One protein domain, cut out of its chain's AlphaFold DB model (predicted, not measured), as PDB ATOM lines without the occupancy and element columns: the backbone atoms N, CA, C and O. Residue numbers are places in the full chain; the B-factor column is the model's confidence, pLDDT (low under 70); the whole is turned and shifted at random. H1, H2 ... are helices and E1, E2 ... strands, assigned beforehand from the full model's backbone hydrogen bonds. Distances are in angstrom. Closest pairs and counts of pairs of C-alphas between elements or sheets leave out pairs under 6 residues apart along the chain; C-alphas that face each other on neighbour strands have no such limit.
ATOM      1  N   PHE A 203     -54.291 -59.351 -23.140       88.12
ATOM      2  CA  PHE A 203     -54.350 -58.122 -22.356       88.12
ATOM      3  C   PHE A 203     -53.276 -58.187 -21.280       88.12
ATOM      4  O   PHE A 203     -53.474 -58.773 -20.215       88.12
ATOM      5  N   LEU A 204     -52.089 -57.688 -21.607       87.56
ATOM      6  CA  LEU A 204     -50.917 -57.798 -20.750       87.56
ATOM      7  C   LEU A 204     -50.303 -56.423 -20.510       87.56
ATOM      8  O   LEU A 204     -50.445 -55.507 -21.306       87.56
ATOM      9  N   MET A 205     -49.626 -56.289 -19.371       88.44
ATOM     10  CA  MET A 205     -48.778 -55.137 -19.046       88.44
ATOM     11  C   MET A 205     -49.406 -53.750 -19.327       88.44
ATOM     12  O   MET A 205     -48.767 -52.924 -19.984       88.44
ATOM     13  N   PRO A 206     -50.630 -53.462 -18.850       93.25
ATOM     14  CA  PRO A 206     -51.136 -52.097 -18.860       93.25
ATOM     15  C   PRO A 206     -50.350 -51.233 -17.862       93.25
ATOM     16  O   PRO A 206     -49.923 -51.705 -16.802       93.25
ATOM     17  N   MET A 207     -50.140 -49.964 -18.199       93.19
ATOM     18  CA  MET A 207     -49.445 -49.008 -17.346       93.19
ATOM     19  C   MET A 207     -49.917 -47.573 -17.578       93.19
ATOM     20  O   MET A 207     -50.274 -47.187 -18.688       93.19
ATOM     21  N   ILE A 208     -49.828 -46.774 -16.516       94.88
ATOM     22  CA  ILE A 208     -49.900 -45.316 -16.557       94.88
ATOM     23  C   ILE A 208     -48.556 -44.780 -16.069       94.88
ATOM     24  O   ILE A 208     -47.992 -45.289 -15.094       94.88
ATOM     25  N   LYS A 209     -48.022 -43.782 -16.763       92.81
ATOM     26  CA  LYS A 209     -46.750 -43.140 -16.447       92.81
ATOM     27  C   LYS A 209     -46.950 -41.635 -16.380       92.81
ATOM     28  O   LYS A 209     -47.536 -41.043 -17.276       92.81
ATOM     29  N   TYR A 210     -46.409 -41.034 -15.328       92.44
ATOM     30  CA  TYR A 210     -46.313 -39.589 -15.184       92.44
ATOM     31  C   TYR A 210     -44.949 -39.105 -15.674       92.44
ATOM     32  O   TYR A 210     -43.913 -39.673 -15.316       92.44
ATOM     33  N   GLU A 211     -44.947 -38.054 -16.488       88.94
ATOM     34  CA  GLU A 211     -43.739 -37.425 -17.003       88.94
ATOM     35  C   GLU A 211     -43.835 -35.902 -16.888       88.94
ATOM     36  O   GLU A 211     -44.822 -35.287 -17.286       88.94
ATOM     37  N   LYS A 212     -42.775 -35.277 -16.372       86.62
ATOM     38  CA  LYS A 212     -42.617 -33.822 -16.374       86.62
ATOM     39  C   LYS A 212     -41.576 -33.434 -17.418       86.62
ATOM     40  O   LYS A 212     -40.405 -33.789 -17.261       86.62
ATOM     41  N   LYS A 213     -41.987 -32.684 -18.445       83.75
ATOM     42  CA  LYS A 213     -41.079 -32.094 -19.442       83.75
ATOM     43  C   LYS A 213     -41.148 -30.575 -19.326       83.75
ATOM     44  O   LYS A 213     -42.153 -29.963 -19.678       83.75
ATOM     45  N   ASN A 214     -40.066 -29.964 -18.852       82.31
ATOM     46  CA  ASN A 214     -39.987 -28.526 -18.583       82.31
ATOM     47  C   ASN A 214     -41.090 -28.072 -17.602       82.31
ATOM     48  O   ASN A 214     -41.079 -28.465 -16.434       82.31
ATOM     49  N   THR A 215     -42.030 -27.255 -18.078       79.19
ATOM     50  CA  THR A 215     -43.196 -26.750 -17.338       79.19
ATOM     51  C   THR A 215     -44.448 -27.598 -17.531       79.19
ATOM     52  O   THR A 215     -45.411 -27.409 -16.799       79.19
ATOM     53  N   ASN A 216     -44.444 -28.507 -18.505       85.50
ATOM     54  CA  ASN A 216     -45.625 -29.262 -18.894       85.50
ATOM     55  C   ASN A 216     -45.606 -30.653 -18.257       85.50
ATOM     56  O   ASN A 216     -44.554 -31.284 -18.085       85.50
ATOM     57  N   TYR A 217     -46.800 -31.128 -17.930       88.88
ATOM     58  CA  TYR A 217     -47.040 -32.379 -17.232       88.88
ATOM     59  C   TYR A 217     -47.849 -33.304 -18.135       88.88
ATOM     60  O   TYR A 217     -48.868 -32.898 -18.690       88.88
ATOM     61  N   PHE A 218     -47.385 -34.542 -18.281       89.94
ATOM     62  CA  PHE A 218     -47.945 -35.513 -19.211       89.94
ATOM     63  C   PHE A 218     -48.281 -36.805 -18.478       89.94
ATOM     64  O   PHE A 218     -47.500 -37.291 -17.649       89.94
ATOM     65  N   LEU A 219     -49.423 -37.385 -18.830       92.88
ATOM     66  CA  LEU A 219     -49.793 -38.745 -18.474       92.88
ATOM     67  C   LEU A 219     -49.787 -39.598 -19.730       92.88
ATOM     68  O   LEU A 219     -50.474 -39.308 -20.700       92.88
ATOM     69  N   LEU A 220     -49.013 -40.672 -19.692       92.69
ATOM     70  CA  LEU A 220     -48.975 -41.677 -20.739       92.69
ATOM     71  C   LEU A 220     -49.702 -42.916 -20.233       92.69
ATOM     72  O   LEU A 220     -49.252 -43.541 -19.272       92.69
ATOM     73  N   CYS A 221     -50.797 -43.287 -20.886       94.00
ATOM     74  CA  CYS A 221     -51.502 -44.535 -20.638       94.00
ATOM     75  C   CYS A 221     -51.246 -45.495 -21.793       94.00
ATOM     76  O   CYS A 221     -51.438 -45.145 -22.953       94.00
ATOM     77  N   SER A 222     -50.780 -46.702 -21.497       91.12
ATOM     78  CA  SER A 222     -50.375 -47.652 -22.535       91.12
ATOM     79  C   SER A 222     -50.577 -49.090 -22.100       91.12
ATOM     80  O   SER A 222     -50.531 -49.397 -20.911       91.12
ATOM     81  N   VAL A 223     -50.745 -49.982 -23.070       90.38
ATOM     82  CA  VAL A 223     -50.835 -51.424 -22.839       90.38
ATOM     83  C   VAL A 223     -49.992 -52.167 -23.870       90.38
ATOM     84  O   VAL A 223     -50.030 -51.868 -25.066       90.38
ATOM     85  N   SER A 224     -49.215 -53.138 -23.394       86.31
ATOM     86  CA  SER A 224     -48.281 -53.904 -24.221       86.31
ATOM     87  C   SER A 224     -48.781 -55.330 -24.420       86.31
ATOM     88  O   SER A 224     -48.945 -56.069 -23.460       86.31
ATOM     89  N   SER A 225     -48.920 -55.781 -25.665       84.50
ATOM     90  CA  SER A 225     -49.515 -57.086 -26.009       84.50
ATOM     91  C   SER A 225     -51.009 -57.160 -25.677       84.50
ATOM     92  O   SER A 225     -51.452 -57.897 -24.791       84.50
ATOM     93  N   VAL A 226     -51.786 -56.389 -26.433       84.75
ATOM     94  CA  VAL A 226     -53.245 -56.344 -26.381       84.75
ATOM     95  C   VAL A 226     -53.868 -56.784 -27.707       84.75
ATOM     96  O   VAL A 226     -53.435 -56.379 -28.785       84.75
ATOM     97  N   TYR A 227     -54.883 -57.641 -27.636       83.75
ATOM     98  CA  TYR A 227     -55.661 -58.069 -28.793       83.75
ATOM     99  C   TYR A 227     -57.089 -58.461 -28.376       83.75
ATOM    100  O   TYR A 227     -57.247 -59.154 -27.361       83.75
ATOM    101  N   PRO A 228     -58.130 -58.075 -29.136       85.56
ATOM    102  CA  PRO A 228     -58.106 -57.137 -30.263       85.56
ATOM    103  C   PRO A 228     -57.726 -55.717 -29.811       85.56
ATOM    104  O   PRO A 228     -57.384 -55.503 -28.649       85.56
ATOM    105  N   HIS A 229     -57.725 -54.761 -30.740       85.88
ATOM    106  CA  HIS A 229     -57.417 -53.364 -30.431       85.88
ATOM    107  C   HIS A 229     -58.328 -52.859 -29.289       85.88
ATOM    108  O   HIS A 229     -59.549 -53.014 -29.399       85.88
ATOM    109  N   PRO A 230     -57.772 -52.351 -28.173       89.62
ATOM    110  CA  PRO A 230     -58.564 -51.963 -27.014       89.62
ATOM    111  C   PRO A 230     -59.115 -50.547 -27.175       89.62
ATOM    112  O   PRO A 230     -58.716 -49.809 -28.070       89.62
ATOM    113  N   ILE A 231     -59.984 -50.156 -26.248       89.44
ATOM    114  CA  ILE A 231     -60.490 -48.787 -26.147       89.44
ATOM    115  C   ILE A 231     -59.819 -48.122 -24.944       89.44
ATOM    116  O   ILE A 231     -59.897 -48.652 -23.833       89.44
ATOM    117  N   ILE A 232     -59.171 -46.976 -25.155       91.81
ATOM    118  CA  ILE A 232     -58.607 -46.144 -24.085       91.81
ATOM    119  C   ILE A 232     -59.549 -44.964 -23.844       91.81
ATOM    120  O   ILE A 232     -59.907 -44.259 -24.778       91.81
ATOM    121  N   LYS A 233     -59.958 -44.748 -22.593       93.62
ATOM    122  CA  LYS A 233     -60.830 -43.636 -22.185       93.62
ATOM    123  C   LYS A 233     -60.155 -42.845 -21.076       93.62
ATOM    124  O   LYS A 233     -59.680 -43.449 -20.116       93.62
ATOM    125  N   TRP A 234     -60.178 -41.520 -21.167       94.75
ATOM    126  CA  TRP A 234     -59.729 -40.642 -20.087       94.75
ATOM    127  C   TRP A 234     -60.905 -39.985 -19.376       94.75
ATOM    128  O   TRP A 234     -61.933 -39.670 -19.983       94.75
ATOM    129  N   LYS A 235     -60.734 -39.754 -18.079       93.44
ATOM    130  CA  LYS A 235     -61.642 -38.962 -17.260       93.44
ATOM    131  C   LYS A 235     -60.854 -38.006 -16.376       93.44
ATOM    132  O   LYS A 235     -59.768 -38.348 -15.911       93.44
ATOM    133  N   MET A 236     -61.448 -36.852 -16.115       93.62
ATOM    134  CA  MET A 236     -60.974 -35.833 -15.186       93.62
ATOM    135  C   MET A 236     -62.100 -35.516 -14.205       93.62
ATOM    136  O   MET A 236     -63.185 -35.132 -14.639       93.62
ATOM    137  N   ASP A 237     -61.888 -35.752 -12.909       86.50
ATOM    138  CA  ASP A 237     -62.896 -35.568 -11.847       86.50
ATOM    139  C   ASP A 237     -64.280 -36.156 -12.204       86.50
ATOM    140  O   ASP A 237     -65.329 -35.561 -11.960       86.50
ATOM    141  N   ASN A 238     -64.272 -37.350 -12.810       84.31
ATOM    142  CA  ASN A 238     -65.418 -38.102 -13.355       84.31
ATOM    143  C   ASN A 238     -66.009 -37.616 -14.691       84.31
ATOM    144  O   ASN A 238     -66.872 -38.298 -15.249       84.31
ATOM    145  N   THR A 239     -65.531 -36.511 -15.252       88.62
ATOM    146  CA  THR A 239     -65.942 -36.025 -16.577       88.62
ATOM    147  C   THR A 239     -65.105 -36.690 -17.666       88.62
ATOM    148  O   THR A 239     -63.879 -36.688 -17.591       88.62
ATOM    149  N   SER A 240     -65.740 -37.282 -18.681       87.38
ATOM    150  CA  SER A 240     -65.029 -37.904 -19.807       87.38
ATOM    151  C   SER A 240     -64.343 -36.854 -20.679       87.38
ATOM    152  O   SER A 240     -64.997 -35.898 -21.100       87.38
ATOM    153  N   ILE A 241     -63.068 -37.069 -20.994       86.94
ATOM    154  CA  ILE A 241     -62.309 -36.208 -21.906       86.94
ATOM    155  C   ILE A 241     -62.543 -36.684 -23.355       86.94
ATOM    156  O   ILE A 241     -62.506 -37.895 -23.594       86.94
ATOM    157  N   PRO A 242     -62.809 -35.774 -24.312       76.56
ATOM    158  CA  PRO A 242     -62.988 -36.121 -25.719       76.56
ATOM    159  C   PRO A 242     -61.756 -36.782 -26.351       76.56
ATOM    160  O   PRO A 242     -60.617 -36.438 -26.050       76.56
ATOM    161  N   GLU A 243     -61.998 -37.680 -27.306       69.50
ATOM    162  CA  GLU A 243     -60.951 -38.417 -28.029       69.50
ATOM    163  C   GLU A 243     -60.048 -37.507 -28.885       69.50
ATOM    164  O   GLU A 243     -58.884 -37.824 -29.100       69.50
ATOM    165  N   SER A 244     -60.540 -36.338 -29.317       57.44
ATOM    166  CA  SER A 244     -59.761 -35.355 -30.092       57.44
ATOM    167  C   SER A 244     -58.591 -34.743 -29.326       57.44
ATOM    168  O   SER A 244     -57.643 -34.266 -29.945       57.44
ATOM    169  N   ASP A 245     -58.676 -34.735 -27.996       58.88
ATOM    170  CA  ASP A 245     -57.679 -34.113 -27.123       58.88
ATOM    171  C   ASP A 245     -56.566 -35.108 -26.743       58.88
ATOM    172  O   ASP A 245     -55.653 -34.782 -25.981       58.88
ATOM    173  N   MET A 246     -56.649 -36.335 -27.270       64.69
ATOM    174  CA  MET A 246     -55.716 -37.425 -27.030       64.69
ATOM    175  C   MET A 246     -54.777 -37.583 -28.226       64.69
ATOM    176  O   MET A 246     -55.211 -37.778 -29.358       64.69
ATOM    177  N   GLU A 247     -53.470 -37.586 -27.971       63.50
ATOM    178  CA  GLU A 247     -52.491 -37.953 -28.996       63.50
ATOM    179  C   GLU A 247     -52.209 -39.460 -28.916       63.50
ATOM    180  O   GLU A 247     -51.579 -39.944 -27.965       63.50
ATOM    181  N   GLU A 248     -52.667 -40.220 -29.916       65.62
ATOM    182  CA  GLU A 248     -52.197 -41.590 -30.126       65.62
ATOM    183  C   GLU A 248     -50.747 -41.550 -30.604       65.62
ATOM    184  O   GLU A 248     -50.423 -41.065 -31.687       65.62
ATOM    185  N   THR A 249     -49.847 -42.047 -29.762       60.81
ATOM    186  CA  THR A 249     -48.428 -42.135 -30.110       60.81
ATOM    187  C   THR A 249     -48.193 -43.409 -30.918       60.81
ATOM    188  O   THR A 249     -48.724 -44.461 -30.555       60.81
ATOM    189  N   GLU A 250     -47.409 -43.312 -32.003       51.66
ATOM    190  CA  GLU A 250     -47.081 -44.421 -32.908       51.66
ATOM    191  C   GLU A 250     -46.821 -45.732 -32.151       51.66
ATOM    192  O   GLU A 250     -45.981 -45.811 -31.252       51.66
ATOM    193  N   SER A 251     -47.567 -46.760 -32.559       55.75
ATOM    194  CA  SER A 251     -47.440 -48.160 -32.158       55.75
ATOM    195  C   SER A 251     -45.976 -48.561 -31.912       55.75
ATOM    196  O   SER A 251     -45.185 -48.679 -32.848       55.75
ATOM    197  N   LEU A 252     -45.624 -48.848 -30.650       58.00
ATOM    198  CA  LEU A 252     -44.315 -49.386 -30.231       58.00
ATOM    199  C   LEU A 252     -44.074 -50.833 -30.729       58.00
ATOM    200  O   LEU A 252     -43.130 -51.503 -30.306       58.00
ATOM    201  N   GLY A 253     -44.939 -51.329 -31.617       58.12
ATOM    202  CA  GLY A 253     -44.950 -52.676 -32.165       58.12
ATOM    203  C   GLY A 253     -46.378 -53.213 -32.323       58.12
ATOM    204  O   GLY A 253     -47.314 -52.703 -31.700       58.12
ATOM    205  N   PRO A 254     -46.573 -54.276 -33.125       62.06
ATOM    206  CA  PRO A 254     -47.882 -54.905 -33.273       62.06
ATOM    207  C   PRO A 254     -48.430 -55.297 -31.890       62.06
ATOM    208  O   PRO A 254     -47.698 -55.858 -31.076       62.06
ATOM    209  N   PHE A 255     -49.706 -54.999 -31.624       75.88
ATOM    210  CA  PHE A 255     -50.388 -55.242 -30.336       75.88
ATOM    211  C   PHE A 255     -49.956 -54.338 -29.172       75.88
ATOM    212  O   PHE A 255     -50.133 -54.711 -28.014       75.88
ATOM    213  N   SER A 256     -49.405 -53.157 -29.442       81.62
ATOM    214  CA  SER A 256     -49.205 -52.119 -28.427       81.62
ATOM    215  C   SER A 256     -49.938 -50.844 -28.818       81.62
ATOM    216  O   SER A 256     -50.058 -50.525 -29.999       81.62
ATOM    217  N   ILE A 257     -50.459 -50.143 -27.819       88.44
ATOM    218  CA  ILE A 257     -51.140 -48.862 -27.995       88.44
ATOM    219  C   ILE A 257     -50.822 -47.973 -26.801       88.44
ATOM    220  O   ILE A 257     -50.688 -48.448 -25.666       88.44
ATOM    221  N   SER A 258     -50.700 -46.681 -27.072       90.00
ATOM    222  CA  SER A 258     -50.475 -45.665 -26.062       90.00
ATOM    223  C   SER A 258     -51.196 -44.375 -26.413       90.00
ATOM    224  O   SER A 258     -51.158 -43.934 -27.558       90.00
ATOM    225  N   SER A 259     -51.790 -43.759 -25.399       90.88
ATOM    226  CA  SER A 259     -52.419 -42.448 -25.464       90.88
ATOM    227  C   SER A 259     -51.741 -41.519 -24.464       90.88
ATOM    228  O   SER A 259     -51.503 -41.905 -23.312       90.88
ATOM    229  N   THR A 260     -51.433 -40.306 -24.912       90.94
ATOM    230  CA  THR A 260     -50.862 -39.254 -24.070       90.94
ATOM    231  C   THR A 260     -51.913 -38.189 -23.780       90.94
ATOM    232  O   THR A 260     -52.613 -37.745 -24.689       90.94
ATOM    233  N   LEU A 261     -51.995 -37.769 -22.517       91.31
ATOM    234  CA  LEU A 261     -52.844 -36.681 -22.045       91.31
ATOM    235  C   LEU A 261     -51.993 -35.592 -21.384       91.31
ATOM    236  O   LEU A 261     -51.142 -35.876 -20.535       91.31
ATOM    237  N   ASN A 262     -52.259 -34.339 -21.744       90.25
ATOM    238  CA  ASN A 262     -51.654 -33.173 -21.108       90.25
ATOM    239  C   ASN A 262     -52.461 -32.791 -19.865       90.25
ATOM    240  O   ASN A 262     -53.670 -32.589 -19.948       90.25
ATOM    241  N   ILE A 263     -51.796 -32.662 -18.718       88.94
ATOM    242  CA  ILE A 263     -52.457 -32.219 -17.488       88.94
ATOM    243  C   ILE A 263     -52.625 -30.699 -17.544       88.94
ATOM    244  O   ILE A 263     -51.640 -29.960 -17.619       88.94
ATOM    245  N   THR A 264     -53.872 -30.244 -17.486       86.88
ATOM    246  CA  THR A 264     -54.253 -28.824 -17.475       86.88
ATOM    247  C   THR A 264     -54.463 -28.295 -16.059       86.88
ATOM    248  O   THR A 264     -54.082 -27.162 -15.772       86.88
ATOM    249  N   GLU A 265     -55.014 -29.114 -15.158       87.00
ATOM    250  CA  GLU A 265     -55.352 -28.725 -13.787       87.00
ATOM    251  C   GLU A 265     -54.716 -29.693 -12.792       87.00
ATOM    252  O   GLU A 265     -55.105 -30.850 -12.667       87.00
ATOM    253  N   LEU A 266     -53.717 -29.216 -12.048       84.56
ATOM    254  CA  LEU A 266     -52.967 -30.059 -11.112       84.56
ATOM    255  C   LEU A 266     -53.797 -30.512  -9.903       84.56
ATOM    256  O   LEU A 266     -53.465 -31.527  -9.304       84.56
ATOM    257  N   ASN A 267     -54.864 -29.787  -9.565       86.81
ATOM    258  CA  ASN A 267     -55.716 -30.088  -8.410       86.81
ATOM    259  C   ASN A 267     -56.785 -31.150  -8.715       86.81
ATOM    260  O   ASN A 267     -57.514 -31.555  -7.811       86.81
ATOM    261  N   SER A 268     -56.878 -31.583  -9.972       90.38
ATOM    262  CA  SER A 268     -57.850 -32.567 -10.429       90.38
ATOM    263  C   SER A 268     -57.291 -33.981 -10.403       90.38
ATOM    264  O   SER A 268     -56.091 -34.231 -10.549       90.38
ATOM    265  N   SER A 269     -58.198 -34.935 -10.250       93.25
ATOM    266  CA  SER A 269     -57.925 -36.356 -10.397       93.25
ATOM    267  C   SER A 269     -58.088 -36.778 -11.855       93.25
ATOM    268  O   SER A 269     -59.060 -36.415 -12.518       93.25
ATOM    269  N   TYR A 270     -57.142 -37.573 -12.354       94.62
ATOM    270  CA  TYR A 270     -57.189 -38.115 -13.710       94.62
ATOM    271  C   TYR A 270     -57.261 -39.639 -13.667       94.62
ATOM    272  O   TYR A 270     -56.565 -40.291 -12.887       94.62
ATOM    273  N   GLU A 271     -58.087 -40.215 -14.532       95.12
ATOM    274  CA  GLU A 271     -58.264 -41.657 -14.679       95.12
ATOM    275  C   GLU A 271     -58.131 -42.043 -16.153       95.12
ATOM    276  O   GLU A 271     -58.809 -41.486 -17.012       95.12
ATOM    277  N   CYS A 272     -57.288 -43.031 -16.441       95.38
ATOM    278  CA  CYS A 272     -57.275 -43.748 -17.710       95.38
ATOM    279  C   CYS A 272     -57.924 -45.120 -17.525       95.38
ATOM    280  O   CYS A 272     -57.529 -45.862 -16.629       95.38
ATOM    281  N   ALA A 273     -58.843 -45.503 -18.404       95.06
ATOM    282  CA  ALA A 273     -59.408 -46.844 -18.462       95.06
ATOM    283  C   ALA A 273     -59.076 -47.502 -19.806       95.06
ATOM    284  O   ALA A 273     -59.390 -46.953 -20.859       95.06
ATOM    285  N   VAL A 274     -58.472 -48.690 -19.763       93.81
ATOM    286  CA  VAL A 274     -58.172 -49.502 -20.951       93.81
ATOM    287  C   VAL A 274     -59.091 -50.715 -20.960       93.81
ATOM    288  O   VAL A 274     -59.034 -51.550 -20.055       93.81
ATOM    289  N   GLU A 275     -59.933 -50.818 -21.982       93.56
ATOM    290  CA  GLU A 275     -60.980 -51.830 -22.106       93.56
ATOM    291  C   GLU A 275     -60.679 -52.808 -23.250       93.56
ATOM    292  O   GLU A 275     -60.489 -52.411 -24.399       93.56
ATOM    293  N   ASN A 276     -60.671 -54.106 -22.941       90.56
ATOM    294  CA  ASN A 276     -60.654 -55.188 -23.921       90.56
ATOM    295  C   ASN A 276     -62.045 -55.832 -23.983       90.56
ATOM    296  O   ASN A 276     -62.435 -56.596 -23.094       90.56
ATOM    297  N   SER A 277     -62.775 -55.529 -25.055       88.62
ATOM    298  CA  SER A 277     -64.159 -55.960 -25.272       88.62
ATOM    299  C   SER A 277     -64.305 -57.478 -25.408       88.62
ATOM    300  O   SER A 277     -65.268 -58.051 -24.897       88.62
ATOM    301  N   LEU A 278     -63.332 -58.150 -26.035       87.62
ATOM    302  CA  LEU A 278     -63.354 -59.601 -26.230       87.62
ATOM    303  C   LEU A 278     -63.186 -60.349 -24.903       87.62
ATOM    304  O   LEU A 278     -63.918 -61.294 -24.620       87.62
ATOM    305  N   LEU A 279     -62.216 -59.929 -24.090       86.69
ATOM    306  CA  LEU A 279     -61.919 -60.567 -22.807       86.69
ATOM    307  C   LEU A 279     -62.813 -60.067 -21.667       86.69
ATOM    308  O   LEU A 279     -62.741 -60.623 -20.571       86.69
ATOM    309  N   LYS A 280     -63.638 -59.037 -21.908       89.12
ATOM    310  CA  LYS A 280     -64.424 -58.326 -20.884       89.12
ATOM    311  C   LYS A 280     -63.544 -57.885 -19.710       89.12
ATOM    312  O   LYS A 280     -63.891 -58.068 -18.544       89.12
ATOM    313  N   GLN A 281     -62.361 -57.363 -20.031       89.38
ATOM    314  CA  GLN A 281     -61.379 -56.903 -19.055       89.38
ATOM    315  C   GLN A 281     -61.206 -55.397 -19.157       89.38
ATOM    316  O   GLN A 281     -61.110 -54.848 -20.252       89.38
ATOM    317  N   THR A 282     -61.112 -54.753 -18.000       93.31
ATOM    318  CA  THR A 282     -60.826 -53.328 -17.889       93.31
ATOM    319  C   THR A 282     -59.727 -53.140 -16.860       93.31
ATOM    320  O   THR A 282     -59.779 -53.739 -15.783       93.31
ATOM    321  N   TRP A 283     -58.737 -52.328 -17.206       94.88
ATOM    322  CA  TRP A 283     -57.715 -51.860 -16.279       94.88
ATOM    323  C   TRP A 283     -57.834 -50.349 -16.102       94.88
ATOM    324  O   TRP A 283     -58.120 -49.655 -17.080       94.88
ATOM    325  N   THR A 284     -57.603 -49.850 -14.886       95.44
ATOM    326  CA  THR A 284     -57.673 -48.416 -14.579       95.44
ATOM    327  C   THR A 284     -56.364 -47.866 -14.011       95.44
ATOM    328  O   THR A 284     -55.735 -48.438 -13.124       95.44
ATOM    329  N   GLY A 285     -55.932 -46.724 -14.528       95.94
ATOM    330  CA  GLY A 285     -54.803 -45.957 -14.026       95.94
ATOM    331  C   GLY A 285     -55.299 -44.644 -13.447       95.94
ATOM    332  O   GLY A 285     -55.814 -43.821 -14.190       95.94
ATOM    333  N   HIS A 286     -55.124 -44.441 -12.150       95.50
ATOM    334  CA  HIS A 286     -55.504 -43.229 -11.438       95.50
ATOM    335  C   HIS A 286     -54.267 -42.379 -11.157       95.50
ATOM    336  O   HIS A 286     -53.194 -42.903 -10.842       95.50
ATOM    337  N   TRP A 287     -54.425 -41.067 -11.239       95.25
ATOM    338  CA  TRP A 287     -53.390 -40.092 -10.942       95.25
ATOM    339  C   TRP A 287     -53.960 -38.950 -10.106       95.25
ATOM    340  O   TRP A 287     -55.056 -38.459 -10.376       95.25
ATOM    341  N   THR A 288     -53.192 -38.527  -9.106       94.06
ATOM    342  CA  THR A 288     -53.517 -37.397  -8.228       94.06
ATOM    343  C   THR A 288     -52.247 -36.656  -7.822       94.06
ATOM    344  O   THR A 288     -51.254 -37.292  -7.444       94.06
ATOM    345  N   MET A 289     -52.297 -35.328  -7.814       91.94
ATOM    346  CA  MET A 289     -51.302 -34.492  -7.143       91.94
ATOM    347  C   MET A 289     -51.735 -34.248  -5.690       91.94
ATOM    348  O   MET A 289     -52.908 -34.010  -5.419       91.94
ATOM    349  N   GLN A 290     -50.793 -34.339  -4.759       91.19
ATOM    350  CA  GLN A 290     -50.940 -33.894  -3.373       91.19
ATOM    351  C   GLN A 290     -50.420 -32.462  -3.217       91.19
ATOM    352  O   GLN A 290     -49.709 -31.953  -4.085       91.19
ATOM    353  N   ASP A 291     -50.765 -31.829  -2.098       80.81
ATOM    354  CA  ASP A 291     -50.421 -30.434  -1.826       80.81
ATOM    355  C   ASP A 291     -48.911 -30.152  -1.911       80.81
ATOM    356  O   ASP A 291     -48.065 -30.998  -1.606       80.81
ATOM    357  N   ASP A 292     -48.567 -28.914  -2.273       86.38
ATOM    358  CA  ASP A 292     -47.190 -28.425  -2.260       86.38
ATOM    359  C   ASP A 292     -46.678 -28.308  -0.814       86.38
ATOM    360  O   ASP A 292     -47.091 -27.443  -0.034       86.38
ATOM    361  N   LEU A 293     -45.720 -29.159  -0.454       92.12
ATOM    362  CA  LEU A 293     -45.164 -29.233   0.890       92.12
ATOM    363  C   LEU A 293     -43.934 -28.332   1.011       92.12
ATOM    364  O   LEU A 293     -42.919 -28.544   0.346       92.12
ATOM    365  N   ARG A 294     -43.989 -27.353   1.918       93.75
ATOM    366  CA  ARG A 294     -42.842 -26.502   2.270       93.75
ATOM    367  C   ARG A 294     -42.268 -26.902   3.620       93.75
ATOM    368  O   ARG A 294     -42.996 -26.971   4.611       93.75
ATOM    369  N   LYS A 295     -40.962 -27.158   3.660       94.06
ATOM    370  CA  LYS A 295     -40.231 -27.542   4.873       94.06
ATOM    371  C   LYS A 295     -38.907 -26.811   4.976       94.06
ATOM    372  O   LYS A 295     -38.361 -26.354   3.977       94.06
ATOM    373  N   LYS A 296     -38.378 -26.717   6.192       93.38
ATOM    374  CA  LYS A 296     -37.041 -26.166   6.420       93.38
ATOM    375  C   LYS A 296     -35.993 -27.269   6.399       93.38
ATOM    376  O   LYS A 296     -36.269 -28.442   6.644       93.38
ATOM    377  N   GLN A 297     -34.759 -26.874   6.131       93.31
ATOM    378  CA  GLN A 297     -33.606 -27.755   6.242       93.31
ATOM    379  C   GLN A 297     -33.504 -28.394   7.643       93.31
ATOM    380  O   GLN A 297     -33.778 -27.742   8.651       93.31
ATOM    381  N   ASN A 298     -33.056 -29.651   7.692       91.56
ATOM    382  CA  ASN A 298     -32.949 -30.522   8.870       91.56
ATOM    383  C   ASN A 298     -34.281 -30.948   9.509       91.56
ATOM    384  O   ASN A 298     -34.260 -31.683  10.496       91.56
ATOM    385  N   GLU A 299     -35.427 -30.543   8.961       93.69
ATOM    386  CA  GLU A 299     -36.714 -31.112   9.357       93.69
ATOM    387  C   GLU A 299     -36.911 -32.510   8.752       93.69
ATOM    388  O   GLU A 299     -36.169 -32.946   7.867       93.69
ATOM    389  N   ASN A 300     -37.938 -33.206   9.238       94.19
ATOM    390  CA  ASN A 300     -38.407 -34.476   8.697       94.19
ATOM    391  C   ASN A 300     -39.783 -34.268   8.059       94.19
ATOM    392  O   ASN A 300     -40.555 -33.404   8.489       94.19
ATOM    393  N   ILE A 301     -40.118 -35.085   7.066       94.12
ATOM    394  CA  ILE A 301     -41.420 -35.035   6.406       94.12
ATOM    395  C   ILE A 301     -41.978 -36.431   6.163       94.12
ATOM    396  O   ILE A 301     -41.238 -37.347   5.815       94.12
ATOM    397  N   LEU A 302     -43.292 -36.564   6.338       94.06
ATOM    398  CA  LEU A 302     -44.065 -37.739   5.962       94.06
ATOM    399  C   LEU A 302     -44.781 -37.444   4.638       94.06
ATOM    400  O   LEU A 302     -45.603 -36.532   4.583       94.06
ATOM    401  N   LEU A 303     -44.463 -38.199   3.589       94.19
ATOM    402  CA  LEU A 303     -45.160 -38.145   2.304       94.19
ATOM    403  C   LEU A 303     -46.206 -39.254   2.284       94.19
ATOM    404  O   LEU A 303     -45.858 -40.435   2.377       94.19
ATOM    405  N   SER A 304     -47.479 -38.875   2.197       94.12
ATOM    406  CA  SER A 304     -48.589 -39.817   2.308       94.12
ATOM    407  C   SER A 304     -48.710 -40.716   1.074       94.12
ATOM    408  O   SER A 304     -48.601 -40.258  -0.064       94.12
ATOM    409  N   CYS A 305     -48.951 -42.010   1.269       94.44
ATOM    410  CA  CYS A 305     -49.317 -42.900   0.170       94.44
ATOM    411  C   CYS A 305     -50.166 -44.061   0.667       94.44
ATOM    412  O   CYS A 305     -49.655 -45.087   1.112       94.44
ATOM    413  N   GLN A 306     -51.478 -43.890   0.575       91.25
ATOM    414  CA  GLN A 306     -52.433 -44.859   1.084       91.25
ATOM    415  C   GLN A 306     -53.036 -45.686  -0.049       91.25
ATOM    416  O   GLN A 306     -53.414 -45.166  -1.099       91.25
ATOM    417  N   LEU A 307     -53.172 -46.989   0.188       89.00
ATOM    418  CA  LEU A 307     -53.910 -47.864  -0.708       89.00
ATOM    419  C   LEU A 307     -55.417 -47.633  -0.531       89.00
ATOM    420  O   LEU A 307     -55.980 -47.857   0.542       89.00
ATOM    421  N   VAL A 308     -56.083 -47.220  -1.608       85.69
ATOM    422  CA  VAL A 308     -57.532 -46.977  -1.623       85.69
ATOM    423  C   VAL A 308     -58.273 -48.287  -1.895       85.69
ATOM    424  O   VAL A 308     -58.130 -48.888  -2.959       85.69
ATOM    425  N   LYS A 309     -59.079 -48.747  -0.934       80.25
ATOM    426  CA  LYS A 309     -59.757 -50.061  -0.993       80.25
ATOM    427  C   LYS A 309     -60.723 -50.215  -2.172       80.25
ATOM    428  O   LYS A 309     -60.961 -51.335  -2.606       80.25
ATOM    429  N   GLU A 310     -61.260 -49.113  -2.687       77.69
ATOM    430  CA  GLU A 310     -62.180 -49.108  -3.831       77.69
ATOM    431  C   GLU A 310     -61.517 -49.643  -5.108       77.69
ATOM    432  O   GLU A 310     -62.150 -50.359  -5.880       77.69
ATOM    433  N   TYR A 311     -60.224 -49.363  -5.297       74.69
ATOM    434  CA  TYR A 311     -59.487 -49.745  -6.504       74.69
ATOM    435  C   TYR A 311     -58.740 -51.076  -6.370       74.69
ATOM    436  O   TYR A 311     -58.385 -51.684  -7.383       74.69
ATOM    437  N   PHE A 312     -58.478 -51.523  -5.138       77.69
ATOM    438  CA  PHE A 312     -57.599 -52.653  -4.840       77.69
ATOM    439  C   PHE A 312     -58.311 -53.679  -3.956       77.69
ATOM    440  O   PHE A 312     -58.505 -53.471  -2.757       77.69
ATOM    441  N   LEU A 313     -58.658 -54.823  -4.551       76.88
ATOM    442  CA  LEU A 313     -59.317 -55.911  -3.833       76.88
ATOM    443  C   LEU A 313     -58.350 -56.593  -2.841       76.88
ATOM    444  O   LEU A 313     -57.143 -56.637  -3.095       76.88
ATOM    445  N   PRO A 314     -58.852 -57.173  -1.731       71.94
ATOM    446  CA  PRO A 314     -58.009 -57.753  -0.684       71.94
ATOM    447  C   PRO A 314     -57.066 -58.858  -1.171       71.94
ATOM    448  O   PRO A 314     -55.927 -58.903  -0.709       71.94
ATOM    449  N   ASP A 315     -57.531 -59.677  -2.120       74.00
ATOM    450  CA  ASP A 315     -56.858 -60.888  -2.614       74.00
ATOM    451  C   ASP A 315     -55.899 -60.630  -3.787       74.00
ATOM    452  O   ASP A 315     -55.406 -61.567  -4.420       74.00
ATOM    453  N   GLN A 316     -55.685 -59.366  -4.152       82.94
ATOM    454  CA  GLN A 316     -54.824 -59.017  -5.273       82.94
ATOM    455  C   GLN A 316     -53.422 -58.668  -4.805       82.94
ATOM    456  O   GLN A 316     -53.229 -57.759  -4.000       82.94
ATOM    457  N   ASP A 317     -52.443 -59.336  -5.408       90.56
ATOM    458  CA  ASP A 317     -51.057 -58.917  -5.305       90.56
ATOM    459  C   ASP A 317     -50.884 -57.527  -5.918       90.56
ATOM    460  O   ASP A 317     -51.352 -57.229  -7.026       90.56
ATOM    461  N   PHE A 318     -50.160 -56.688  -5.192       92.56
ATOM    462  CA  PHE A 318     -49.770 -55.361  -5.628       92.56
ATOM    463  C   PHE A 318     -48.301 -55.108  -5.294       92.56
ATOM    464  O   PHE A 318     -47.686 -55.787  -4.462       92.56
ATOM    465  N   LYS A 319     -47.734 -54.114  -5.963       94.38
ATOM    466  CA  LYS A 319     -46.405 -53.576  -5.687       94.38
ATOM    467  C   LYS A 319     -46.511 -52.087  -5.409       94.38
ATOM    468  O   LYS A 319     -47.384 -51.420  -5.963       94.38
ATOM    469  N   VAL A 320     -45.609 -51.580  -4.581       95.69
ATOM    470  CA  VAL A 320     -45.502 -50.152  -4.280       95.69
ATOM    471  C   VAL A 320     -44.090 -49.689  -4.568       95.69
ATOM    472  O   VAL A 320     -43.129 -50.339  -4.165       95.69
ATOM    473  N   THR A 321     -43.953 -48.568  -5.265       95.94
ATOM    474  CA  THR A 321     -42.651 -47.956  -5.521       95.94
ATOM    475  C   THR A 321     -42.679 -46.481  -5.189       95.94
ATOM    476  O   THR A 321     -43.550 -45.764  -5.679       95.94
ATOM    477  N   TRP A 322     -41.680 -46.030  -4.439       96.06
ATOM    478  CA  TRP A 322     -41.360 -44.616  -4.317       96.06
ATOM    479  C   TRP A 322     -40.233 -44.272  -5.266       96.06
ATOM    480  O   TRP A 322     -39.216 -44.965  -5.325       96.06
ATOM    481  N   SER A 323     -40.406 -43.184  -6.000       95.00
ATOM    482  CA  SER A 323     -39.392 -42.685  -6.914       95.00
ATOM    483  C   SER A 323     -39.308 -41.171  -6.878       95.00
ATOM    484  O   SER A 323     -40.290 -40.490  -6.593       95.00
ATOM    485  N   ARG A 324     -38.126 -40.639  -7.173       92.69
ATOM    486  CA  ARG A 324     -37.921 -39.209  -7.378       92.69
ATOM    487  C   ARG A 324     -38.047 -38.908  -8.861       92.69
ATOM    488  O   ARG A 324     -37.406 -39.585  -9.662       92.69
ATOM    489  N   VAL A 325     -38.855 -37.919  -9.221       89.94
ATOM    490  CA  VAL A 325     -39.080 -37.519 -10.612       89.94
ATOM    491  C   VAL A 325     -38.245 -36.284 -10.928       89.94
ATOM    492  O   VAL A 325     -38.409 -35.237 -10.303       89.94
ATOM    493  N   GLU A 326     -37.361 -36.404 -11.915       82.69
ATOM    494  CA  GLU A 326     -36.476 -35.328 -12.358       82.69
ATOM    495  C   GLU A 326     -36.278 -35.395 -13.879       82.69
ATOM    496  O   GLU A 326     -35.832 -36.410 -14.414       82.69
ATOM    497  N   ASN A 327     -36.629 -34.316 -14.592       73.62
ATOM    498  CA  ASN A 327     -36.434 -34.161 -16.044       73.62
ATOM    499  C   ASN A 327     -36.876 -35.384 -16.878       73.62
ATOM    500  O   ASN A 327     -36.123 -35.896 -17.709       73.62
ATOM    501  N   GLY A 328     -38.084 -35.891 -16.619       71.25
ATOM    502  CA  GLY A 328     -38.667 -37.048 -17.313       71.25
ATOM    503  C   GLY A 328     -38.128 -38.423 -16.891       71.25
ATOM    504  O   GLY A 328     -38.585 -39.450 -17.401       71.25
ATOM    505  N   LYS A 329     -37.186 -38.480 -15.941       80.38
ATOM    506  CA  LYS A 329     -36.654 -39.724 -15.369       80.38
ATOM    507  C   LYS A 329     -37.184 -39.938 -13.954       80.38
ATOM    508  O   LYS A 329     -37.354 -38.989 -13.193       80.38
ATOM    509  N   SER A 330     -37.417 -41.201 -13.606       88.25
ATOM    510  CA  SER A 330     -37.812 -41.617 -12.260       88.25
ATOM    511  C   SER A 330     -36.704 -42.461 -11.641       88.25
ATOM    512  O   SER A 330     -36.376 -43.529 -12.157       88.25
ATOM    513  N   SER A 331     -36.136 -41.990 -10.537       91.94
ATOM    514  CA  SER A 331     -35.108 -42.699  -9.771       91.94
ATOM    515  C   SER A 331     -35.761 -43.452  -8.619       91.94
ATOM    516  O   SER A 331     -36.429 -42.835  -7.793       91.94
ATOM    517  N   LEU A 332     -35.603 -44.777  -8.562       94.31
ATOM    518  CA  LEU A 332     -36.216 -45.621  -7.531       94.31
ATOM    519  C   LEU A 332     -35.574 -45.374  -6.158       94.31
ATOM    520  O   LEU A 332     -34.357 -45.460  -6.017       94.31
ATOM    521  N   LEU A 333     -36.406 -45.117  -5.150       94.25
ATOM    522  CA  LEU A 333     -35.994 -44.851  -3.769       94.25
ATOM    523  C   LEU A 333     -36.359 -46.013  -2.845       94.25
ATOM    524  O   LEU A 333     -35.558 -46.402  -1.998       94.25
ATOM    525  N   ALA A 334     -37.551 -46.585  -3.029       94.19
ATOM    526  CA  ALA A 334     -38.009 -47.753  -2.286       94.19
ATOM    527  C   ALA A 334     -38.970 -48.613  -3.115       94.19
ATOM    528  O   ALA A 334     -39.650 -48.122  -4.020       94.19
ATOM    529  N   TYR A 335     -39.028 -49.899  -2.781       94.62
ATOM    530  CA  TYR A 335     -39.834 -50.920  -3.436       94.62
ATOM    531  C   TYR A 335     -40.452 -51.862  -2.399       94.62
ATOM    532  O   TYR A 335     -39.763 -52.335  -1.496       94.62
ATOM    533  N   TYR A 336     -41.734 -52.171  -2.567       94.44
ATOM    534  CA  TYR A 336     -42.474 -53.162  -1.792       94.44
ATOM    535  C   TYR A 336     -43.231 -54.101  -2.725       94.44
ATOM    536  O   TYR A 336     -43.853 -53.655  -3.693       94.44
ATOM    537  N   LEU A 337     -43.230 -55.394  -2.408       93.62
ATOM    538  CA  LEU A 337     -44.016 -56.401  -3.115       93.62
ATOM    539  C   LEU A 337     -44.888 -57.187  -2.138       93.62
ATOM    540  O   LEU A 337     -44.365 -57.890  -1.277       93.62
ATOM    541  N   SER A 338     -46.208 -57.134  -2.325       91.31
ATOM    542  CA  SER A 338     -47.166 -57.782  -1.422       91.31
ATOM    543  C   SER A 338     -47.048 -59.308  -1.412       91.31
ATOM    544  O   SER A 338     -47.219 -59.920  -0.362       91.31
ATOM    545  N   SER A 339     -46.733 -59.936  -2.551       88.81
ATOM    546  CA  SER A 339     -46.731 -61.404  -2.678       88.81
ATOM    547  C   SER A 339     -45.631 -62.092  -1.866       88.81
ATOM    548  O   SER A 339     -45.821 -63.200  -1.372       88.81
ATOM    549  N   SER A 340     -44.477 -61.439  -1.712       89.81
ATOM    550  CA  SER A 340     -43.352 -61.923  -0.902       89.81
ATOM    551  C   SER A 340     -43.141 -61.126   0.382       89.81
ATOM    552  O   SER A 340     -42.243 -61.460   1.152       89.81
ATOM    553  N   GLN A 341     -43.921 -60.059   0.590       85.44
ATOM    554  CA  GLN A 341     -43.710 -59.044   1.630       85.44
ATOM    555  C   GLN A 341     -42.275 -58.488   1.635       85.44
ATOM    556  O   GLN A 341     -41.747 -58.069   2.664       85.44
ATOM    557  N   ASN A 342     -41.624 -58.495   0.467       88.50
ATOM    558  CA  ASN A 342     -40.256 -58.026   0.330       88.50
ATOM    559  C   ASN A 342     -40.237 -56.500   0.240       88.50
ATOM    560  O   ASN A 342     -40.980 -55.905  -0.542       88.50
ATOM    561  N   THR A 343     -39.345 -55.898   1.019       89.38
ATOM    562  CA  THR A 343     -39.114 -54.462   1.093       89.38
ATOM    563  C   THR A 343     -37.659 -54.172   0.753       89.38
ATOM    564  O   THR A 343     -36.747 -54.787   1.300       89.38
ATOM    565  N   THR A 344     -37.423 -53.218  -0.139       91.25
ATOM    566  CA  THR A 344     -36.083 -52.738  -0.487       91.25
ATOM    567  C   THR A 344     -36.074 -51.220  -0.423       91.25
ATOM    568  O   THR A 344     -36.920 -50.572  -1.037       91.25
ATOM    569  N   ILE A 345     -35.129 -50.658   0.325       91.44
ATOM    570  CA  ILE A 345     -34.949 -49.213   0.478       91.44
ATOM    571  C   ILE A 345     -33.543 -48.885  -0.016       91.44
ATOM    572  O   ILE A 345     -32.561 -49.402   0.513       91.44
ATOM    573  N   ASN A 346     -33.457 -48.050  -1.048       90.12
ATOM    574  CA  ASN A 346     -32.195 -47.663  -1.674       90.12
ATOM    575  C   ASN A 346     -31.653 -46.344  -1.106       90.12
ATOM    576  O   ASN A 346     -30.458 -46.084  -1.207       90.12
ATOM    577  N   GLU A 347     -32.513 -45.515  -0.511       87.00
ATOM    578  CA  GLU A 347     -32.127 -44.249   0.110       87.00
ATOM    579  C   GLU A 347     -31.998 -44.396   1.631       87.00
ATOM    580  O   GLU A 347     -32.949 -44.715   2.334       87.00
ATOM    581  N   SER A 348     -30.812 -44.108   2.158       87.56
ATOM    582  CA  SER A 348     -30.479 -44.248   3.580       87.56
ATOM    583  C   SER A 348     -31.331 -43.395   4.528       87.56
ATOM    584  O   SER A 348     -31.577 -43.795   5.662       87.56
ATOM    585  N   ARG A 349     -31.789 -42.218   4.076       92.31
ATOM    586  CA  ARG A 349     -32.622 -41.300   4.876       92.31
ATOM    587  C   ARG A 349     -34.117 -41.597   4.780       92.31
ATOM    588  O   ARG A 349     -34.911 -40.903   5.425       92.31
ATOM    589  N   PHE A 350     -34.493 -42.587   3.967       88.75
ATOM    590  CA  PHE A 350     -35.863 -43.058   3.832       88.75
ATOM    591  C   PHE A 350     -36.171 -44.084   4.910       88.75
ATOM    592  O   PHE A 350     -35.392 -44.996   5.178       88.75
ATOM    593  N   SER A 351     -37.361 -43.967   5.485       88.62
ATOM    594  CA  SER A 351     -37.885 -44.959   6.411       88.62
ATOM    595  C   SER A 351     -39.359 -45.234   6.144       88.62
ATOM    596  O   SER A 351     -40.139 -44.333   5.816       88.62
ATOM    597  N   TRP A 352     -39.724 -46.506   6.290       88.88
ATOM    598  CA  TRP A 352     -41.097 -46.987   6.273       88.88
ATOM    599  C   TRP A 352     -41.469 -47.528   7.646       88.88
ATOM    600  O   TRP A 352     -40.665 -48.192   8.301       88.88
ATOM    601  N   ASN A 353     -42.700 -47.253   8.069       86.00
ATOM    602  CA  ASN A 353     -43.241 -47.822   9.290       86.00
ATOM    603  C   ASN A 353     -43.960 -49.138   8.958       86.00
ATOM    604  O   ASN A 353     -44.987 -49.138   8.281       86.00
ATOM    605  N   ASN A 354     -43.437 -50.254   9.469       84.62
ATOM    606  CA  ASN A 354     -44.022 -51.580   9.264       84.62
ATOM    607  C   ASN A 354     -45.465 -51.680   9.789       84.62
ATOM    608  O   ASN A 354     -46.272 -52.411   9.222       84.62
ATOM    609  N   GLU A 355     -45.811 -50.936  10.843       86.62
ATOM    610  CA  GLU A 355     -47.173 -50.903  11.377       86.62
ATOM    611  C   GLU A 355     -48.153 -50.246  10.394       86.62
ATOM    612  O   GLU A 355     -49.241 -50.775  10.170       86.62
ATOM    613  N   LEU A 356     -47.734 -49.161   9.732       87.38
ATOM    614  CA  LEU A 356     -48.522 -48.507   8.682       87.38
ATOM    615  C   LEU A 356     -48.669 -49.412   7.453       87.38
ATOM    616  O   LEU A 356     -49.773 -49.562   6.931       87.38
ATOM    617  N   ILE A 357     -47.603 -50.111   7.052       86.69
ATOM    618  CA  ILE A 357     -47.653 -51.072   5.937       86.69
ATOM    619  C   ILE A 357     -48.685 -52.174   6.209       86.69
ATOM    620  O   ILE A 357     -49.474 -52.514   5.323       86.69
ATOM    621  N   ASN A 358     -48.742 -52.692   7.440       84.19
ATOM    622  CA  ASN A 358     -49.752 -53.676   7.844       84.19
ATOM    623  C   ASN A 358     -51.183 -53.117   7.748       84.19
ATOM    624  O   ASN A 358     -52.128 -53.858   7.477       84.19
ATOM    625  N   GLN A 359     -51.341 -51.803   7.914       86.75
ATOM    626  CA  GLN A 359     -52.596 -51.073   7.721       86.75
ATOM    627  C   GLN A 359     -52.832 -50.645   6.258       86.75
ATOM    628  O   GLN A 359     -53.807 -49.949   5.971       86.75
ATOM    629  N   ARG A 360     -51.996 -51.114   5.317       87.44
ATOM    630  CA  ARG A 360     -51.992 -50.755   3.885       87.44
ATOM    631  C   ARG A 360     -51.728 -49.268   3.622       87.44
ATOM    632  O   ARG A 360     -52.213 -48.703   2.638       87.44
ATOM    633  N   ASP A 361     -50.939 -48.655   4.489       92.12
ATOM    634  CA  ASP A 361     -50.412 -47.310   4.335       92.12
ATOM    635  C   ASP A 361     -48.898 -47.374   4.064       92.12
ATOM    636  O   ASP A 361     -48.104 -47.841   4.877       92.12
ATOM    637  N   PHE A 362     -48.508 -46.921   2.876       93.44
ATOM    638  CA  PHE A 362     -47.139 -46.937   2.355       93.44
ATOM    639  C   PHE A 362     -46.494 -45.550   2.401       93.44
ATOM    640  O   PHE A 362     -45.533 -45.272   1.669       93.44
ATOM    641  N   SER A 363     -47.026 -44.678   3.260       94.00
ATOM    642  CA  SER A 363     -46.457 -43.372   3.556       94.00
ATOM    643  C   SER A 363     -44.992 -43.493   3.967       94.00
ATOM    644  O   SER A 363     -44.614 -44.347   4.772       94.00
ATOM    645  N   MET A 364     -44.150 -42.633   3.403       91.88
ATOM    646  CA  MET A 364     -42.708 -42.663   3.632       91.88
ATOM    647  C   MET A 364     -42.249 -41.463   4.449       91.88
ATOM    648  O   MET A 364     -42.729 -40.347   4.258       91.88
ATOM    649  N   THR A 365     -41.283 -41.680   5.339       93.88
ATOM    650  CA  THR A 365     -40.649 -40.591   6.084       93.88
ATOM    651  C   THR A 365     -39.267 -40.310   5.510       93.88
ATOM    652  O   THR A 365     -38.414 -41.200   5.476       93.88
ATOM    653  N   LEU A 366     -39.045 -39.067   5.081       94.06
ATOM    654  CA  LEU A 366     -37.741 -38.546   4.683       94.06
ATOM    655  C   LEU A 366     -37.178 -37.699   5.824       94.06
ATOM    656  O   LEU A 366     -37.795 -36.715   6.241       94.06
ATOM    657  N   THR A 367     -36.020 -38.102   6.339       94.75
ATOM    658  CA  THR A 367     -35.368 -37.431   7.471       94.75
ATOM    659  C   THR A 367     -34.226 -36.526   7.031       94.75
ATOM    660  O   THR A 367     -33.630 -36.735   5.974       94.75
ATOM    661  N   HIS A 368     -33.894 -35.545   7.876       92.88
ATOM    662  CA  HIS A 368     -32.760 -34.640   7.676       92.88
ATOM    663  C   HIS A 368     -32.782 -33.992   6.287       92.88
ATOM    664  O   HIS A 368     -31.899 -34.222   5.454       92.88
ATOM    665  N   LEU A 369     -33.834 -33.214   6.024       94.38
ATOM    666  CA  LEU A 369     -34.026 -32.556   4.737       94.38
ATOM    667  C   LEU A 369     -32.863 -31.623   4.385       94.38
ATOM    668  O   LEU A 369     -32.396 -30.830   5.202       94.38
ATOM    669  N   SER A 370     -32.441 -31.689   3.130       93.19
ATOM    670  CA  SER A 370     -31.424 -30.853   2.500       93.19
ATOM    671  C   SER A 370     -32.044 -30.040   1.363       93.19
ATOM    672  O   SER A 370     -33.084 -30.406   0.821       93.19
ATOM    673  N   LEU A 371     -31.393 -28.951   0.946       92.94
ATOM    674  CA  LEU A 371     -31.874 -28.146  -0.189       92.94
ATOM    675  C   LEU A 371     -32.019 -28.988  -1.468       92.94
ATOM    676  O   LEU A 371     -32.960 -28.800  -2.240       92.94
ATOM    677  N   SER A 372     -31.124 -29.965  -1.643       91.56
ATOM    678  CA  SER A 372     -31.142 -30.920  -2.748       91.56
ATOM    679  C   SER A 372     -32.267 -31.945  -2.680       91.56
ATOM    680  O   SER A 372     -32.369 -32.734  -3.609       91.56
ATOM    681  N   ASP A 373     -33.103 -31.970  -1.639       92.38
ATOM    682  CA  ASP A 373     -34.308 -32.816  -1.583       92.38
ATOM    683  C   ASP A 373     -35.534 -32.138  -2.200       92.38
ATOM    684  O   ASP A 373     -36.571 -32.769  -2.374       92.38
ATOM    685  N   SER A 374     -35.429 -30.868  -2.593       92.94
ATOM    686  CA  SER A 374     -36.518 -30.201  -3.307       92.94
ATOM    687  C   SER A 374     -36.801 -30.907  -4.636       92.94
ATOM    688  O   SER A 374     -35.887 -31.183  -5.416       92.94
ATOM    689  N   GLY A 375     -38.063 -31.210  -4.920       91.69
ATOM    690  CA  GLY A 375     -38.444 -31.918  -6.138       91.69
ATOM    691  C   GLY A 375     -39.772 -32.648  -6.019       91.69
ATOM    692  O   GLY A 375     -40.524 -32.452  -5.068       91.69
ATOM    693  N   GLN A 376     -40.059 -33.488  -7.013       93.06
ATOM    694  CA  GLN A 376     -41.279 -34.286  -7.048       93.06
ATOM    695  C   GLN A 376     -41.001 -35.733  -6.658       93.06
ATOM    696  O   GLN A 376     -40.085 -36.372  -7.182       93.06
ATOM    697  N   TYR A 377     -41.828 -36.251  -5.763       94.31
ATOM    698  CA  TYR A 377     -41.788 -37.624  -5.284       94.31
ATOM    699  C   TYR A 377     -43.057 -38.333  -5.737       94.31
ATOM    700  O   TYR A 377     -44.160 -37.850  -5.511       94.31
ATOM    701  N   LEU A 378     -42.894 -39.473  -6.395       95.50
ATOM    702  CA  LEU A 378     -43.978 -40.267  -6.948       95.50
ATOM    703  C   LEU A 378     -44.104 -41.568  -6.164       95.50
ATOM    704  O   LEU A 378     -43.182 -42.391  -6.185       95.50
ATOM    705  N   CYS A 379     -45.269 -41.769  -5.554       96.06
ATOM    706  CA  CYS A 379     -45.721 -43.076  -5.114       96.06
ATOM    707  C   CYS A 379     -46.518 -43.751  -6.233       96.06
ATOM    708  O   CYS A 379     -47.432 -43.155  -6.798       96.06
ATOM    709  N   ASN A 380     -46.188 -45.000  -6.543       96.12
ATOM    710  CA  ASN A 380     -46.925 -45.831  -7.488       96.12
ATOM    711  C   ASN A 380     -47.339 -47.124  -6.789       96.12
ATOM    712  O   ASN A 380     -46.480 -47.940  -6.462       96.12
ATOM    713  N   ILE A 381     -48.644 -47.304  -6.594       95.69
ATOM    714  CA  ILE A 381     -49.253 -48.556  -6.143       95.69
ATOM    715  C   ILE A 381     -49.867 -49.221  -7.371       95.69
ATOM    716  O   ILE A 381     -50.774 -48.665  -7.978       95.69
ATOM    717  N   SER A 382     -49.405 -50.409  -7.750       94.19
ATOM    718  CA  SER A 382     -49.893 -51.093  -8.954       94.19
ATOM    719  C   SER A 382     -50.245 -52.551  -8.703       94.19
ATOM    720  O   SER A 382     -49.521 -53.286  -8.035       94.19
ATOM    721  N   SER A 383     -51.363 -52.969  -9.286       91.94
ATOM    722  CA  SER A 383     -51.868 -54.339  -9.315       91.94
ATOM    723  C   SER A 383     -52.146 -54.768 -10.760       91.94
ATOM    724  O   SER A 383     -51.912 -54.025 -11.713       91.94
ATOM    725  N   SER A 384     -52.672 -55.980 -10.939       87.38
ATOM    726  CA  SER A 384     -53.096 -56.468 -12.259       87.38
ATOM    727  C   SER A 384     -54.306 -55.730 -12.847       87.38
ATOM    728  O   SER A 384     -54.491 -55.774 -14.060       87.38
ATOM    729  N   LYS A 385     -55.129 -55.072 -12.018       89.75
ATOM    730  CA  LYS A 385     -56.357 -54.381 -12.455       89.75
ATOM    731  C   LYS A 385     -56.269 -52.864 -12.388       89.75
ATOM    732  O   LYS A 385     -56.905 -52.205 -13.198       89.75
ATOM    733  N   SER A 386     -55.489 -52.344 -11.450       93.62
ATOM    734  CA  SER A 386     -55.486 -50.915 -11.157       93.62
ATOM    735  C   SER A 386     -54.090 -50.429 -10.799       93.62
ATOM    736  O   SER A 386     -53.338 -51.151 -10.136       93.62
ATOM    737  N   THR A 387     -53.772 -49.197 -11.175       96.00
ATOM    738  CA  THR A 387     -52.572 -48.477 -10.739       96.00
ATOM    739  C   THR A 387     -52.968 -47.112 -10.198       96.00
ATOM    740  O   THR A 387     -53.792 -46.440 -10.800       96.00
ATOM    741  N   LEU A 388     -52.371 -46.691  -9.088       95.75
ATOM    742  CA  LEU A 388     -52.554 -45.383  -8.472       95.75
ATOM    743  C   LEU A 388     -51.203 -44.670  -8.401       95.75
ATOM    744  O   LEU A 388     -50.252 -45.190  -7.813       95.75
ATOM    745  N   LEU A 389     -51.134 -43.487  -9.006       95.81
ATOM    746  CA  LEU A 389     -49.990 -42.587  -8.968       95.81
ATOM    747  C   LEU A 389     -50.315 -41.383  -8.078       95.81
ATOM    748  O   LEU A 389     -51.222 -40.613  -8.386       95.81
ATOM    749  N   THR A 390     -49.545 -41.189  -7.011       95.44
ATOM    750  CA  THR A 390     -49.671 -40.033  -6.113       95.44
ATOM    751  C   THR A 390     -48.372 -39.246  -6.110       95.44
ATOM    752  O   THR A 390     -47.313 -39.797  -5.801       95.44
ATOM    753  N   ILE A 391     -48.441 -37.971  -6.487       94.44
ATOM    754  CA  ILE A 391     -47.265 -37.114  -6.641       94.44
ATOM    755  C   ILE A 391     -47.263 -36.088  -5.513       94.44
ATOM    756  O   ILE A 391     -48.265 -35.427  -5.283       94.44
ATOM    757  N   HIS A 392     -46.122 -35.936  -4.847       94.25
ATOM    758  CA  HIS A 392     -45.862 -34.902  -3.850       94.25
ATOM    759  C   HIS A 392     -44.808 -33.937  -4.373       94.25
ATOM    760  O   HIS A 392     -43.747 -34.377  -4.826       94.25
ATOM    761  N   THR A 393     -45.054 -32.635  -4.263       93.56
ATOM    762  CA  THR A 393     -44.039 -31.611  -4.528       93.56
ATOM    763  C   THR A 393     -43.458 -31.139  -3.201       93.56
ATOM    764  O   THR A 393     -44.177 -30.637  -2.343       93.56
ATOM    765  N   LEU A 394     -42.147 -31.288  -3.030       94.44
ATOM    766  CA  LEU A 394     -41.427 -30.852  -1.838       94.44
ATOM    767  C   LEU A 394     -40.536 -29.654  -2.166       94.44
ATOM    768  O   LEU A 394     -39.707 -29.716  -3.076       94.44
ATOM    769  N   HIS A 395     -40.666 -28.588  -1.383       94.88
ATOM    770  CA  HIS A 395     -39.769 -27.441  -1.395       94.88
ATOM    771  C   HIS A 395     -39.062 -27.313  -0.045       94.88
ATOM    772  O   HIS A 395     -39.714 -27.159   0.991       94.88
ATOM    773  N   VAL A 396     -37.729 -27.389  -0.059       94.38
ATOM    774  CA  VAL A 396     -36.896 -27.248   1.139       94.38
ATOM    775  C   VAL A 396     -36.237 -25.877   1.146       94.38
ATOM    776  O   VAL A 396     -35.420 -25.557   0.284       94.38
ATOM    777  N   GLU A 397     -36.566 -25.085   2.158       93.56
ATOM    778  CA  GLU A 397     -36.005 -23.758   2.374       93.56
ATOM    779  C   GLU A 397     -34.800 -23.822   3.320       93.56
ATOM    780  O   GLU A 397     -34.719 -24.657   4.232       93.56
ATOM    781  N   GLN A 398     -33.842 -22.917   3.118       89.19
ATOM    782  CA  GLN A 398     -32.682 -22.823   3.994       89.19
ATOM    783  C   GLN A 398     -33.134 -22.423   5.396       89.19
ATOM    784  O   GLN A 398     -33.895 -21.469   5.573       89.19
TER     785      GLN A 398
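AT A GLANCE: This is residues 203 to 398 of the 472 residues of the protein "HERV-H LTR-associating protein 2" of Carlito syrichta (UniProt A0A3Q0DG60). A long, strongly twisted sheet of eight strands makes the middle of the model, with a smaller sheet packed over part of each face: E1 E2 E5 E4 over one face, toward the edge strand E3, and the small E8 E13 E12 over the opposite face, nearer the other edge. The three sheets are a stack of sheets, face to face in turn. The 196 printed residues hold fifteen named strands and one named helix, in the order E1 to E12, H1, E13 to E15; the class is mostly strand. The large sheet runs E3 E6 E7 E15 E14 E9 E10 E11 and is mixed; the two smaller ones are antiparallel. The whole is compact, with a radius of gyration of the C-alphas of 17.4 A and spans of 53 by 39 by 30 A.

IN THESE COORDINATES: E1, residues 206 to 213, begins at C-alpha 206, (-51.136, -52.097, -18.860), and is 22.4 A long. E2 is 216 to 224, 25.4 A; E3 231 to 236; E4 247 to 249; E5 256 to 262; E6 270 to 276. E7, 281 to 296, is the longest at 46.8 A. E8 is 301 to 303; E9 318 to 326, 25.0 A; E10 329 to 337, bending by 69 degrees at residue 333; E11 342 to 345; E12 350 to 352. H1 is 354 to 358, E13 364 to 366, E14 375 to 383, 26.3 A. E15, 386 to 397, is 36.1 A long and ends at C-alpha 397, (-36.005, -23.758, 2.374).

HOW THE PARTS SIT: In the large sheet E7 and E15 are parallel, 12 degrees apart, with N 286 and O 387 within hydrogen-bond range at 2.8 A. E14 and E15 form a hairpin, antiparallel at 163 degrees, with N 379 and O 390 at 2.9 A. E9 E10 E11 form a meander, each strand the antiparallel neighbour of the one before; N 320 and O 336 are 2.9 A apart, N 335 and O 344 2.8 A. In the four-stranded sheet E2 and E5 are antiparallel neighbours, with N 221 and O 259 within hydrogen-bond range at 2.9 A. It faces the large sheet, 9.1 A centre to centre of the facing parts; the closest C-alphas of E1 and E7, Ile 208 and Gly 285, are 5.6 A apart. In the small sheet N 303 and O 364, of E8 and E13, are 2.8 A apart. It faces the large sheet at 8.3 A; the closest C-alphas of E8 and E15, Leu 303 and His 392, are 7.0 A apart. H1 is not on any of the sheets, and its one O i to N i+4 pair is within hydrogen-bond range.

THE WHOLE: The C-alphas of Leu 278 and Gln 398, 56.6 A apart, are the two farthest apart. The printed part has no cut. The link E8 to E9, residues 304 to 317, is long. Mean pLDDT of the printed part is 88.2; residues 243 to 254 are under 70.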